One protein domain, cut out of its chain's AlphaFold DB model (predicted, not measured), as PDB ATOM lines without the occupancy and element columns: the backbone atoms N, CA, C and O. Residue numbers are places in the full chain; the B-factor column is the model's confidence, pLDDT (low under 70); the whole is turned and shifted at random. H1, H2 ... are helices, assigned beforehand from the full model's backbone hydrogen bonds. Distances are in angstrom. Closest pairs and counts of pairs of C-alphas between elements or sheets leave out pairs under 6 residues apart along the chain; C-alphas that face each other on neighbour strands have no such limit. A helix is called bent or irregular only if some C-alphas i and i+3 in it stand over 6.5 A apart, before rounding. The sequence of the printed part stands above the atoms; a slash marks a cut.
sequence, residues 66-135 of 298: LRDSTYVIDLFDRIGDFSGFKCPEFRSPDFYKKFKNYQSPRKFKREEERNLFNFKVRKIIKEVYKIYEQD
ATOM      1  N   LEU A  66     368.025 345.989 172.762       96.38
ATOM      2  CA  LEU A  66     366.621 345.610 172.568       96.38
ATOM      3  C   LEU A  66     365.650 346.807 172.551       96.38
ATOM      4  O   LEU A  66     364.504 346.640 172.130       96.38
ATOM      5  N   ARG A  67     366.082 348.007 172.964       95.12
ATOM      6  CA  ARG A  67     365.293 349.244 172.806       95.12
ATOM      7  C   ARG A  67     365.244 349.745 171.365       95.12
ATOM      8  O   ARG A  67     364.336 350.498 171.034       95.12
ATOM      9  N   ASP A  68     366.185 349.335 170.517       96.44
ATOM     10  CA  ASP A  68     366.158 349.655 169.092       96.44
ATOM     11  C   ASP A  68     365.376 348.578 168.330       96.44
ATOM     12  O   ASP A  68     365.814 347.431 168.182       96.44
ATOM     13  N   SER A  69     364.204 348.956 167.816       95.62
ATOM     14  CA  SER A  69     363.322 348.049 167.078       95.62
ATOM     15  C   SER A  69     363.992 347.435 165.851       95.62
ATOM     16  O   SER A  69     363.651 346.319 165.474       95.62
ATOM     17  N   THR A  70     364.967 348.119 165.249       96.56
ATOM     18  CA  THR A  70     365.695 347.632 164.072       96.56
ATOM     19  C   THR A  70     366.473 346.361 164.398       96.56
ATOM     20  O   THR A  70     366.392 345.375 163.666       96.56
ATOM     21  N   TYR A  71     367.189 346.352 165.526       96.69
ATOM     22  CA  TYR A  71     367.942 345.183 165.980       96.69
ATOM     23  C   TYR A  71     367.026 344.060 166.458       96.69
ATOM     24  O   TYR A  71     367.349 342.889 166.266       96.69
ATOM     25  N   VAL A  72     365.880 344.399 167.049       96.69
ATOM     26  CA  VAL A  72     364.875 343.409 167.452       96.69
ATOM     27  C   VAL A  72     364.308 342.691 166.227       96.69
ATOM     28  O   VAL A  72     364.330 341.464 166.183       96.69
ATOM     29  N   ILE A  73     363.854 343.437 165.218       96.31
ATOM     30  CA  ILE A  73     363.325 342.866 163.973       96.31
ATOM     31  C   ILE A  73     364.399 342.003 163.298       96.31
ATOM     32  O   ILE A  73     364.153 340.829 163.023       96.31
ATOM     33  N   ASP A  74     365.621 342.527 163.142       97.25
ATOM     34  CA  ASP A  74     366.726 341.785 162.525       97.25
ATOM     35  C   ASP A  74     367.054 340.483 163.264       97.25
ATOM     36  O   ASP A  74     367.276 339.441 162.641       97.25
ATOM     37  N   LEU A  75     367.063 340.520 164.600       97.31
ATOM     38  CA  LEU A  75     367.290 339.345 165.431       97.31
ATOM     39  C   LEU A  75     366.249 338.264 165.157       97.31
ATOM     40  O   LEU A  75     366.609 337.105 164.941       97.31
ATOM     41  N   PHE A  76     364.967 338.621 165.201       97.00
ATOM     42  CA  PHE A  76     363.895 337.650 165.029       97.00
ATOM     43  C   PHE A  76     363.824 337.125 163.595       97.00
ATOM     44  O   PHE A  76     363.596 335.929 163.407       97.00
ATOM     45  N   ASP A  77     364.172 337.946 162.607       95.94
ATOM     46  CA  ASP A  77     364.360 337.496 161.232       95.94
ATOM     47  C   ASP A  77     365.538 336.523 161.108       95.94
ATOM     48  O   ASP A  77     365.474 335.564 160.341       95.94
ATOM     49  N   ARG A  78     366.651 336.731 161.827       96.38
ATOM     50  CA  ARG A  78     367.771 335.765 161.844       96.38
ATOM     51  C   ARG A  78     367.393 334.469 162.534       96.38
ATOM     52  O   ARG A  78     367.806 333.406 162.086       96.38
ATOM     53  N   ILE A  79     366.630 334.544 163.622       96.56
ATOM     54  CA  ILE A  79     366.099 333.354 164.290       96.56
ATOM     55  C   ILE A  79     365.193 332.591 163.318       96.56
ATOM     56  O   ILE A  79     365.324 331.371 163.222       96.56
ATOM     57  N   GLY A  80     364.326 333.294 162.582       95.75
ATOM     58  CA  GLY A  80     363.475 332.727 161.536       95.75
ATOM     59  C   GLY A  80     364.278 331.997 160.463       95.75
ATOM     60  O   GLY A  80     364.114 330.786 160.312       95.75
ATOM     61  N   ASP A  81     365.217 332.690 159.811       94.62
ATOM     62  CA  ASP A  81     366.095 332.115 158.779       94.62
ATOM     63  C   ASP A  81     366.878 330.907 159.299       94.62
ATOM     64  O   ASP A  81     366.899 329.849 158.671       94.62
ATOM     65  N   PHE A  82     367.505 331.044 160.472       95.44
ATOM     66  CA  PHE A  82     368.319 329.987 161.056       95.44
ATOM     67  C   PHE A  82     367.487 328.745 161.361       95.44
ATOM     68  O   PHE A  82     367.970 327.629 161.179       95.44
ATOM     69  N   SER A  83     366.272 328.925 161.874       94.62
ATOM     70  CA  SER A  83     365.442 327.826 162.356       94.62
ATOM     71  C   SER A  83     364.489 327.256 161.310       94.62
ATOM     72  O   SER A  83     363.950 326.182 161.553       94.62
ATOM     73  N   GLY A  84     364.278 327.932 160.177       93.19
ATOM     74  CA  GLY A  84     363.212 327.613 159.221       93.19
ATOM     75  C   GLY A  84     361.814 328.002 159.718       93.19
ATOM     76  O   GLY A  84     360.807 327.527 159.200       93.19
ATOM     77  N   PHE A  85     361.734 328.838 160.754       91.25
ATOM     78  CA  PHE A  85     360.480 329.302 161.333       91.25
ATOM     79  C   PHE A  85     359.997 330.570 160.623       91.25
ATOM     80  O   PHE A  85     360.725 331.559 160.536       91.25
ATOM     81  N   LYS A  86     358.737 330.583 160.170       93.12
ATOM     82  CA  LYS A  86     358.120 331.795 159.615       93.12
ATOM     83  C   LYS A  86     357.792 332.775 160.743       93.12
ATOM     84  O   LYS A  86     356.784 332.622 161.441       93.12
ATOM     85  N   CYS A  87     358.664 333.766 160.900       93.06
ATOM     86  CA  CYS A  87     358.540 334.825 161.892       93.06
ATOM     87  C   CYS A  87     357.260 335.645 161.638       93.06
ATOM     88  O   CYS A  87     357.067 336.110 160.512       93.06
ATOM     89  N   PRO A  88     356.347 335.790 162.619       94.00
ATOM     90  CA  PRO A  88     355.250 336.749 162.517       94.00
ATOM     91  C   PRO A  88     355.768 338.180 162.428       94.00
ATOM     92  O   PRO A  88     356.880 338.471 162.862       94.00
ATOM     93  N   GLU A  89     354.920 339.080 161.947       94.19
ATOM     94  CA  GLU A  89     355.219 340.508 161.955       94.19
ATOM     95  C   GLU A  89     355.447 341.004 163.389       94.19
ATOM     96  O   GLU A  89     354.713 340.644 164.317       94.19
ATOM     97  N   PHE A  90     356.491 341.810 163.580       93.56
ATOM     98  CA  PHE A  90     356.823 342.365 164.885       93.56
ATOM     99  C   PHE A  90     355.671 343.241 165.400       93.56
ATOM    100  O   PHE A  90     355.093 344.011 164.643       93.56
ATOM    101  N   ARG A  91     355.343 343.116 166.694       88.62
ATOM    102  CA  ARG A  91     354.164 343.721 167.356       88.62
ATOM    103  C   ARG A  91     352.793 343.179 166.934       88.62
ATOM    104  O   ARG A  91     351.790 343.638 167.470       88.62
ATOM    105  N   SER A  92     352.716 342.174 166.060       91.75
ATOM    106  CA  SER A  92     351.448 341.456 165.880       91.75
ATOM    107  C   SER A  92     351.066 340.706 167.172       91.75
ATOM    108  O   SER A  92     351.956 340.205 167.869       91.75
ATOM    109  N   PRO A  93     349.768 340.550 167.495       86.44
ATOM    110  CA  PRO A  93     349.330 339.759 168.654       86.44
ATOM    111  C   PRO A  93     349.882 338.321 168.639       86.44
ATOM    112  O   PRO A  93     350.212 337.735 169.673       86.44
ATOM    113  N   ASP A  94     350.057 337.766 167.438       89.94
ATOM    114  CA  ASP A  94     350.599 336.425 167.227       89.94
ATOM    115  C   ASP A  94     352.102 336.318 167.486       89.94
ATOM    116  O   ASP A  94     352.593 335.225 167.789       89.94
ATOM    117  N   PHE A  95     352.843 337.423 167.385       92.81
ATOM    118  CA  PHE A  95     354.290 337.447 167.564       92.81
ATOM    119  C   PHE A  95     354.684 336.861 168.923       92.81
ATOM    120  O   PHE A  95     355.367 335.834 169.009       92.81
ATOM    121  N   TYR A  96     354.169 337.447 170.002       90.56
ATOM    122  CA  TYR A  96     354.482 337.006 171.357       90.56
ATOM    123  C   TYR A  96     353.936 335.613 171.648       90.56
ATOM    124  O   TYR A  96     354.627 334.802 172.269       90.56
ATOM    125  N   LYS A  97     352.731 335.296 171.160       91.00
ATOM    126  CA  LYS A  97     352.112 333.980 171.351       91.00
ATOM    127  C   LYS A  97     352.976 332.863 170.769       91.00
ATOM    128  O   LYS A  97     353.218 331.866 171.453       91.00
ATOM    129  N   LYS A  98     353.501 333.038 169.550       93.12
ATOM    130  CA  LYS A  98     354.380 332.037 168.931       93.12
ATOM    131  C   LYS A  98     355.733 331.941 169.632       93.12
ATOM    132  O   LYS A  98     356.221 330.834 169.862       93.12
ATOM    133  N   PHE A  99     356.326 333.069 170.027       93.56
ATOM    134  CA  PHE A  99     357.641 333.050 170.669       93.56
ATOM    135  C   PHE A  99     357.615 332.615 172.146       93.56
ATOM    136  O   PHE A  99     358.610 332.082 172.645       93.56
ATOM    137  N   LYS A 100     356.477 332.742 172.845       90.50
ATOM    138  CA  LYS A 100     356.294 332.281 174.236       90.50
ATOM    139  C   LYS A 100     356.607 330.792 174.393       90.50
ATOM    140  O   LYS A 100     357.288 330.402 175.342       90.50
ATOM    141  N   ASN A 101     356.170 329.989 173.425       91.06
ATOM    142  CA  ASN A 101     356.395 328.547 173.373       91.06
ATOM    143  C   ASN A 101     357.407 328.156 172.291       91.06
ATOM    144  O   ASN A 101     357.379 327.027 171.809       91.06
ATOM    145  N   TYR A 102     358.313 329.069 171.920       94.56
ATOM    146  CA  TYR A 102     359.253 328.845 170.827       94.56
ATOM    147  C   TYR A 102     360.037 327.541 171.002       94.56
ATOM    148  O   TYR A 102     360.667 327.307 172.045       94.56
ATOM    149  N   GLN A 103     360.008 326.715 169.965       94.06
ATOM    150  CA  GLN A 103     360.836 325.532 169.811       94.06
ATOM    151  C   GLN A 103     361.391 325.546 168.393       94.06
ATOM    152  O   GLN A 103     360.629 325.535 167.430       94.06
ATOM    153  N   SER A 104     362.715 325.608 168.266       93.31
ATOM    154  CA  SER A 104     363.358 325.550 166.959       93.31
ATOM    155  C   SER A 104     363.087 324.191 166.295       93.31
ATOM    156  O   SER A 104     363.421 323.168 166.900       93.31
ATOM    157  N   PRO A 105     362.526 324.157 165.069       91.31
ATOM    158  CA  PRO A 105     362.323 322.907 164.338       91.31
ATOM    159  C   PRO A 105     363.623 322.379 163.708       91.31
ATOM    160  O   PRO A 105     363.679 321.233 163.264       91.31
ATOM    161  N   ARG A 106     364.697 323.182 163.685       92.38
ATOM    162  CA  ARG A 106     365.997 322.773 163.150       92.38
ATOM    163  C   ARG A 106     366.659 321.713 164.033       92.38
ATOM    164  O   ARG A 106     366.658 321.803 165.262       92.38
ATOM    165  N   LYS A 107     367.289 320.725 163.390       90.00
ATOM    166  CA  LYS A 107     368.125 319.724 164.063       90.00
ATOM    167  C   LYS A 107     369.450 320.361 164.498       90.00
ATOM    168  O   LYS A 107     370.157 320.951 163.682       90.00
ATOM    169  N   PHE A 108     369.774 320.238 165.780       93.50
ATOM    170  CA  PHE A 108     371.079 320.598 166.341       93.50
ATOM    171  C   PHE A 108     371.926 319.337 166.490       93.50
ATOM    172  O   PHE A 108     371.375 318.245 166.619       93.50
ATOM    173  N   LYS A 109     373.255 319.488 166.526       93.88
ATOM    174  CA  LYS A 109     374.165 318.361 166.789       93.88
ATOM    175  C   LYS A 109     373.918 317.758 168.169       93.88
ATOM    176  O   LYS A 109     373.993 316.547 168.338       93.88
ATOM    177  N   ARG A 110     373.634 318.612 169.156       95.88
ATOM    178  CA  ARG A 110     373.327 318.215 170.531       95.88
ATOM    179  C   ARG A 110     372.006 318.819 170.974       95.88
ATOM    180  O   ARG A 110     371.723 319.990 170.727       95.88
ATOM    181  N   GLU A 111     371.222 318.034 171.699       95.50
ATOM    182  CA  GLU A 111     369.957 318.498 172.266       95.50
ATOM    183  C   GLU A 111     370.150 319.637 173.281       95.50
ATOM    184  O   GLU A 111     369.343 320.566 173.341       95.50
ATOM    185  N   GLU A 112     371.254 319.626 174.027       95.69
ATOM    186  CA  GLU A 112     371.599 320.689 174.973       95.69
ATOM    187  C   GLU A 112     371.746 322.057 174.287       95.69
ATOM    188  O   GLU A 112     371.265 323.064 174.808       95.69
ATOM    189  N   GLU A 113     372.341 322.095 173.090       95.12
ATOM    190  CA  GLU A 113     372.508 323.323 172.301       95.12
ATOM    191  C   GLU A 113     371.155 323.861 171.831       95.12
ATOM    192  O   GLU A 113     370.884 325.056 171.960       95.12
ATOM    193  N   ARG A 114     370.268 322.967 171.370       95.56
ATOM    194  CA  ARG A 114     368.886 323.310 171.008       95.56
ATOM    195  C   ARG A 114     368.134 323.896 172.198       95.56
ATOM    196  O   ARG A 114     367.479 324.930 172.075       95.56
ATOM    197  N   ASN A 115     368.228 323.243 173.354       95.88
ATOM    198  CA  ASN A 115     367.537 323.662 174.570       95.88
ATOM    199  C   ASN A 115     368.057 325.013 175.068       95.88
ATOM    200  O   ASN A 115     367.259 325.884 175.419       95.88
ATOM    201  N   LEU A 116     369.375 325.225 175.028       96.00
ATOM    202  CA  LEU A 116     369.996 326.498 175.376       96.00
ATOM    203  C   LEU A 116     369.585 327.617 174.411       96.00
ATOM    204  O   LEU A 116     369.244 328.713 174.859       96.00
ATOM    205  N   PHE A 117     369.580 327.350 173.104       96.81
ATOM    206  CA  PHE A 117     369.127 328.301 172.091       96.81
ATOM    207  C   PHE A 117     367.661 328.690 172.314       96.81
ATOM    208  O   PHE A 117     367.357 329.872 172.480       96.81
ATOM    209  N   ASN A 118     366.764 327.706 172.433       96.38
ATOM    210  CA  ASN A 118     365.340 327.933 172.699       96.38
ATOM    211  C   ASN A 118     365.123 328.728 173.994       96.38
ATOM    212  O   ASN A 118     364.326 329.666 174.024       96.38
ATOM    213  N   PHE A 119     365.852 328.388 175.061       96.94
ATOM    214  CA  PHE A 119     365.793 329.107 176.329       96.94
ATOM    215  C   PHE A 119     366.196 330.579 176.174       96.94
ATOM    216  O   PHE A 119     365.492 331.459 176.668       96.94
ATOM    217  N   LYS A 120     367.293 330.862 175.461       97.12
ATOM    218  CA  LYS A 120     367.757 332.235 175.222       97.12
ATOM    219  C   LYS A 120     366.780 333.036 174.363       97.12
ATOM    220  O   LYS A 120     366.485 334.172 174.722       97.12
ATOM    221  N   VAL A 121     366.210 332.445 173.310       97.06
ATOM    222  CA  VAL A 121     365.158 333.097 172.505       97.06
ATOM    223  C   VAL A 121     363.953 333.451 173.379       97.06
ATOM    224  O   VAL A 121     363.507 334.598 173.386       97.06
ATOM    225  N   ARG A 122     363.477 332.507 174.205       96.31
ATOM    226  CA  ARG A 122     362.375 332.748 175.156       96.31
ATOM    227  C   ARG A 122     362.723 333.768 176.243       96.31
ATOM    228  O   ARG A 122     361.826 334.391 176.808       96.31
ATOM    229  N   LYS A 123     364.000 333.922 176.589       96.69
ATOM    230  CA  LYS A 123     364.455 334.966 177.511       96.69
ATOM    231  C   LYS A 123     364.396 336.334 176.832       96.69
ATOM    232  O   LYS A 123     363.815 337.246 177.403       96.69
ATOM    233  N   ILE A 124     364.921 336.451 175.613       96.75
ATOM    234  CA  ILE A 124     364.927 337.712 174.862       96.75
ATOM    235  C   ILE A 124     363.505 338.189 174.571       96.75
ATOM    236  O   ILE A 124     363.208 339.346 174.840       96.75
ATOM    237  N   ILE A 125     362.597 337.316 174.117       95.56
ATOM    238  CA  ILE A 125     361.205 337.724 173.856       95.56
ATOM    239  C   ILE A 125     360.527 338.296 175.107       95.56
ATOM    240  O   ILE A 125     359.756 339.240 174.996       95.56
ATOM    241  N   LYS A 126     360.836 337.781 176.306       94.69
ATOM    242  CA  LYS A 126     360.305 338.331 177.562       94.69
ATOM    243  C   LYS A 126     360.854 339.721 177.861       94.69
ATOM    244  O   LYS A 126     360.120 340.537 178.402       94.69
ATOM    245  N   GLU A 127     362.119 339.989 177.548       95.50
ATOM    246  CA  GLU A 127     362.683 341.333 177.708       95.50
ATOM    247  C   GLU A 127     362.107 342.300 176.671       95.50
ATOM    248  O   GLU A 127     361.685 343.392 177.030       95.50
ATOM    249  N   VAL A 128     361.965 341.869 175.415       95.12
ATOM    250  CA  VAL A 128     361.292 342.644 174.360       95.12
ATOM    251  C   VAL A 128     359.847 342.960 174.758       95.12
ATOM    252  O   VAL A 128     359.439 344.111 174.698       95.12
ATOM    253  N   TYR A 129     359.091 341.976 175.250       92.62
ATOM    254  CA  TYR A 129     357.745 342.173 175.806       92.62
ATOM    255  C   TYR A 129     357.750 343.277 176.874       92.62
ATOM    256  O   TYR A 129     357.043 344.267 176.762       92.62
ATOM    257  N   LYS A 130     358.632 343.190 177.878       92.81
ATOM    258  CA  LYS A 130     358.715 344.211 178.937       92.81
ATOM    259  C   LYS A 130     359.063 345.612 178.429       92.81
ATOM    260  O   LYS A 130     358.680 346.571 179.092       92.81
ATOM    261  N   ILE A 131     359.837 345.728 177.349       93.00
ATOM    262  CA  ILE A 131     360.255 347.017 176.781       93.00
ATOM    263  C   ILE A 131     359.109 347.664 175.999       93.00
ATOM    264  O   ILE A 131     358.909 348.865 176.130       93.00
ATOM    265  N   TYR A 132     358.362 346.888 175.207       89.31
ATOM    266  CA  TYR A 132     357.386 347.435 174.254       89.31
ATOM    267  C   TYR A 132     355.919 347.351 174.708       89.31
ATOM    268  O   TYR A 132     355.089 348.051 174.143       89.31
ATOM    269  N   GLU A 133     355.575 346.543 175.716       79.75
ATOM    270  CA  GLU A 133     354.192 346.410 176.221       79.75
ATOM    271  C   GLU A 133     353.890 347.260 177.461       79.75
ATOM    272  O   GLU A 133     352.821 347.134 178.051       79.75
ATOM    273  N   GLN A 134     354.789 348.175 177.839       61.06
ATOM    274  CA  GLN A 134     354.469 349.206 178.837       61.06
ATOM    275  C   GLN A 134     353.449 350.243 178.325       61.06
ATOM    276  O   GLN A 134     352.903 350.975 179.143       61.06
ATOM    277  N   ASP A 135     353.127 350.238 177.025       51.75
ATOM    278  CA  ASP A 135     352.232 351.213 176.381       51.75
ATOM    279  C   ASP A 135     350.887 350.633 175.900       51.75
ATOM    280  O   ASP A 135     350.085 351.354 175.307       51.75
TER     281      ASP A 135
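What this domain is: This is residues 66 to 135 of the 298 residues of the protein "DnaJ" of Nosema bombycis (strain CQ1 / CVCC 102059) (UniProt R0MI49). One long helix, H3, makes the longest axis of a rod-shaped domain, and two shorter helices, H1 and H2, lie beside it and run the opposite way, so that the centres of the three make a triangle. H2 packs on H3, while H1 comes close to H3 without clearly touching it, and H1 and H2 are apart. The printed part has 70 residues with three named helices, in the order H1, H2, H3, and no named strand, and its class is all helix. The whole is compact, with a radius of gyration of the C-alphas of 12.0 A, and the C-alphas span 40 by 20 by 19 A.

Where its parts are: Find C-alpha 69 at (363.322, 348.049, 167.078), where H1 begins; it takes residues 69 to 83 and is 20.9 A long. Go on to Pro 93, where H2 begins; it takes residues 93 to 100 and is 11.6 A long, and its C-alpha 100 is at (356.294, 332.281, 174.236). H2 is neither bent nor irregular, but only just: C-alphas 93 and 96 are 6.4 A apart. Then look at Glu 111, where H3 begins; it takes residues 111 to 135, is 37.4 A long, and ends with C-alpha 135 at (352.232, 351.213, 176.381). H3 has a kink of 25 degrees near residue 129 and is irregular, only just, with C-alphas 132 and 135 6.7 A apart.

How they stand to each other: Begin at H1, which is close to H3 but not clearly touching: the closest C-alphas, those of Val 72 and Val 128, are 7.8 A apart. H1 and H3 run opposite ways at a shallow tilt of 27 degrees. H1 and H2, which follow each other in the chain, are apart. H2 and H3 form a helical hairpin; they touch, and their closest C-alphas, those of Lys 100 and Arg 122, are 6.2 A apart. H3 touches H2 with residues 121 to 129 alone. H2 and H3 run opposite ways at a steep tilt of 37 degrees, only just more than shallow. Look along the backbone of H1 and you find each O i to N i+4 pair within hydrogen-bond range; in H2 it is 3 of 4 pairs and in H3 18 of 21.

The domain as a whole: The two C-alphas farthest apart are those of Lys 109 and Asp 135, at 40.6 A. The first and last printed C-alphas, those of Leu 66 and Asp 135, are 15.9 A apart. The printed part has no cut, and both links are short but not tight, with 9 residues between H1 and H2 and 10 between H2 and H3. The mean pLDDT of the printed part is 93.0; in the B-factor column you find values under 70 for residues 134 to 135.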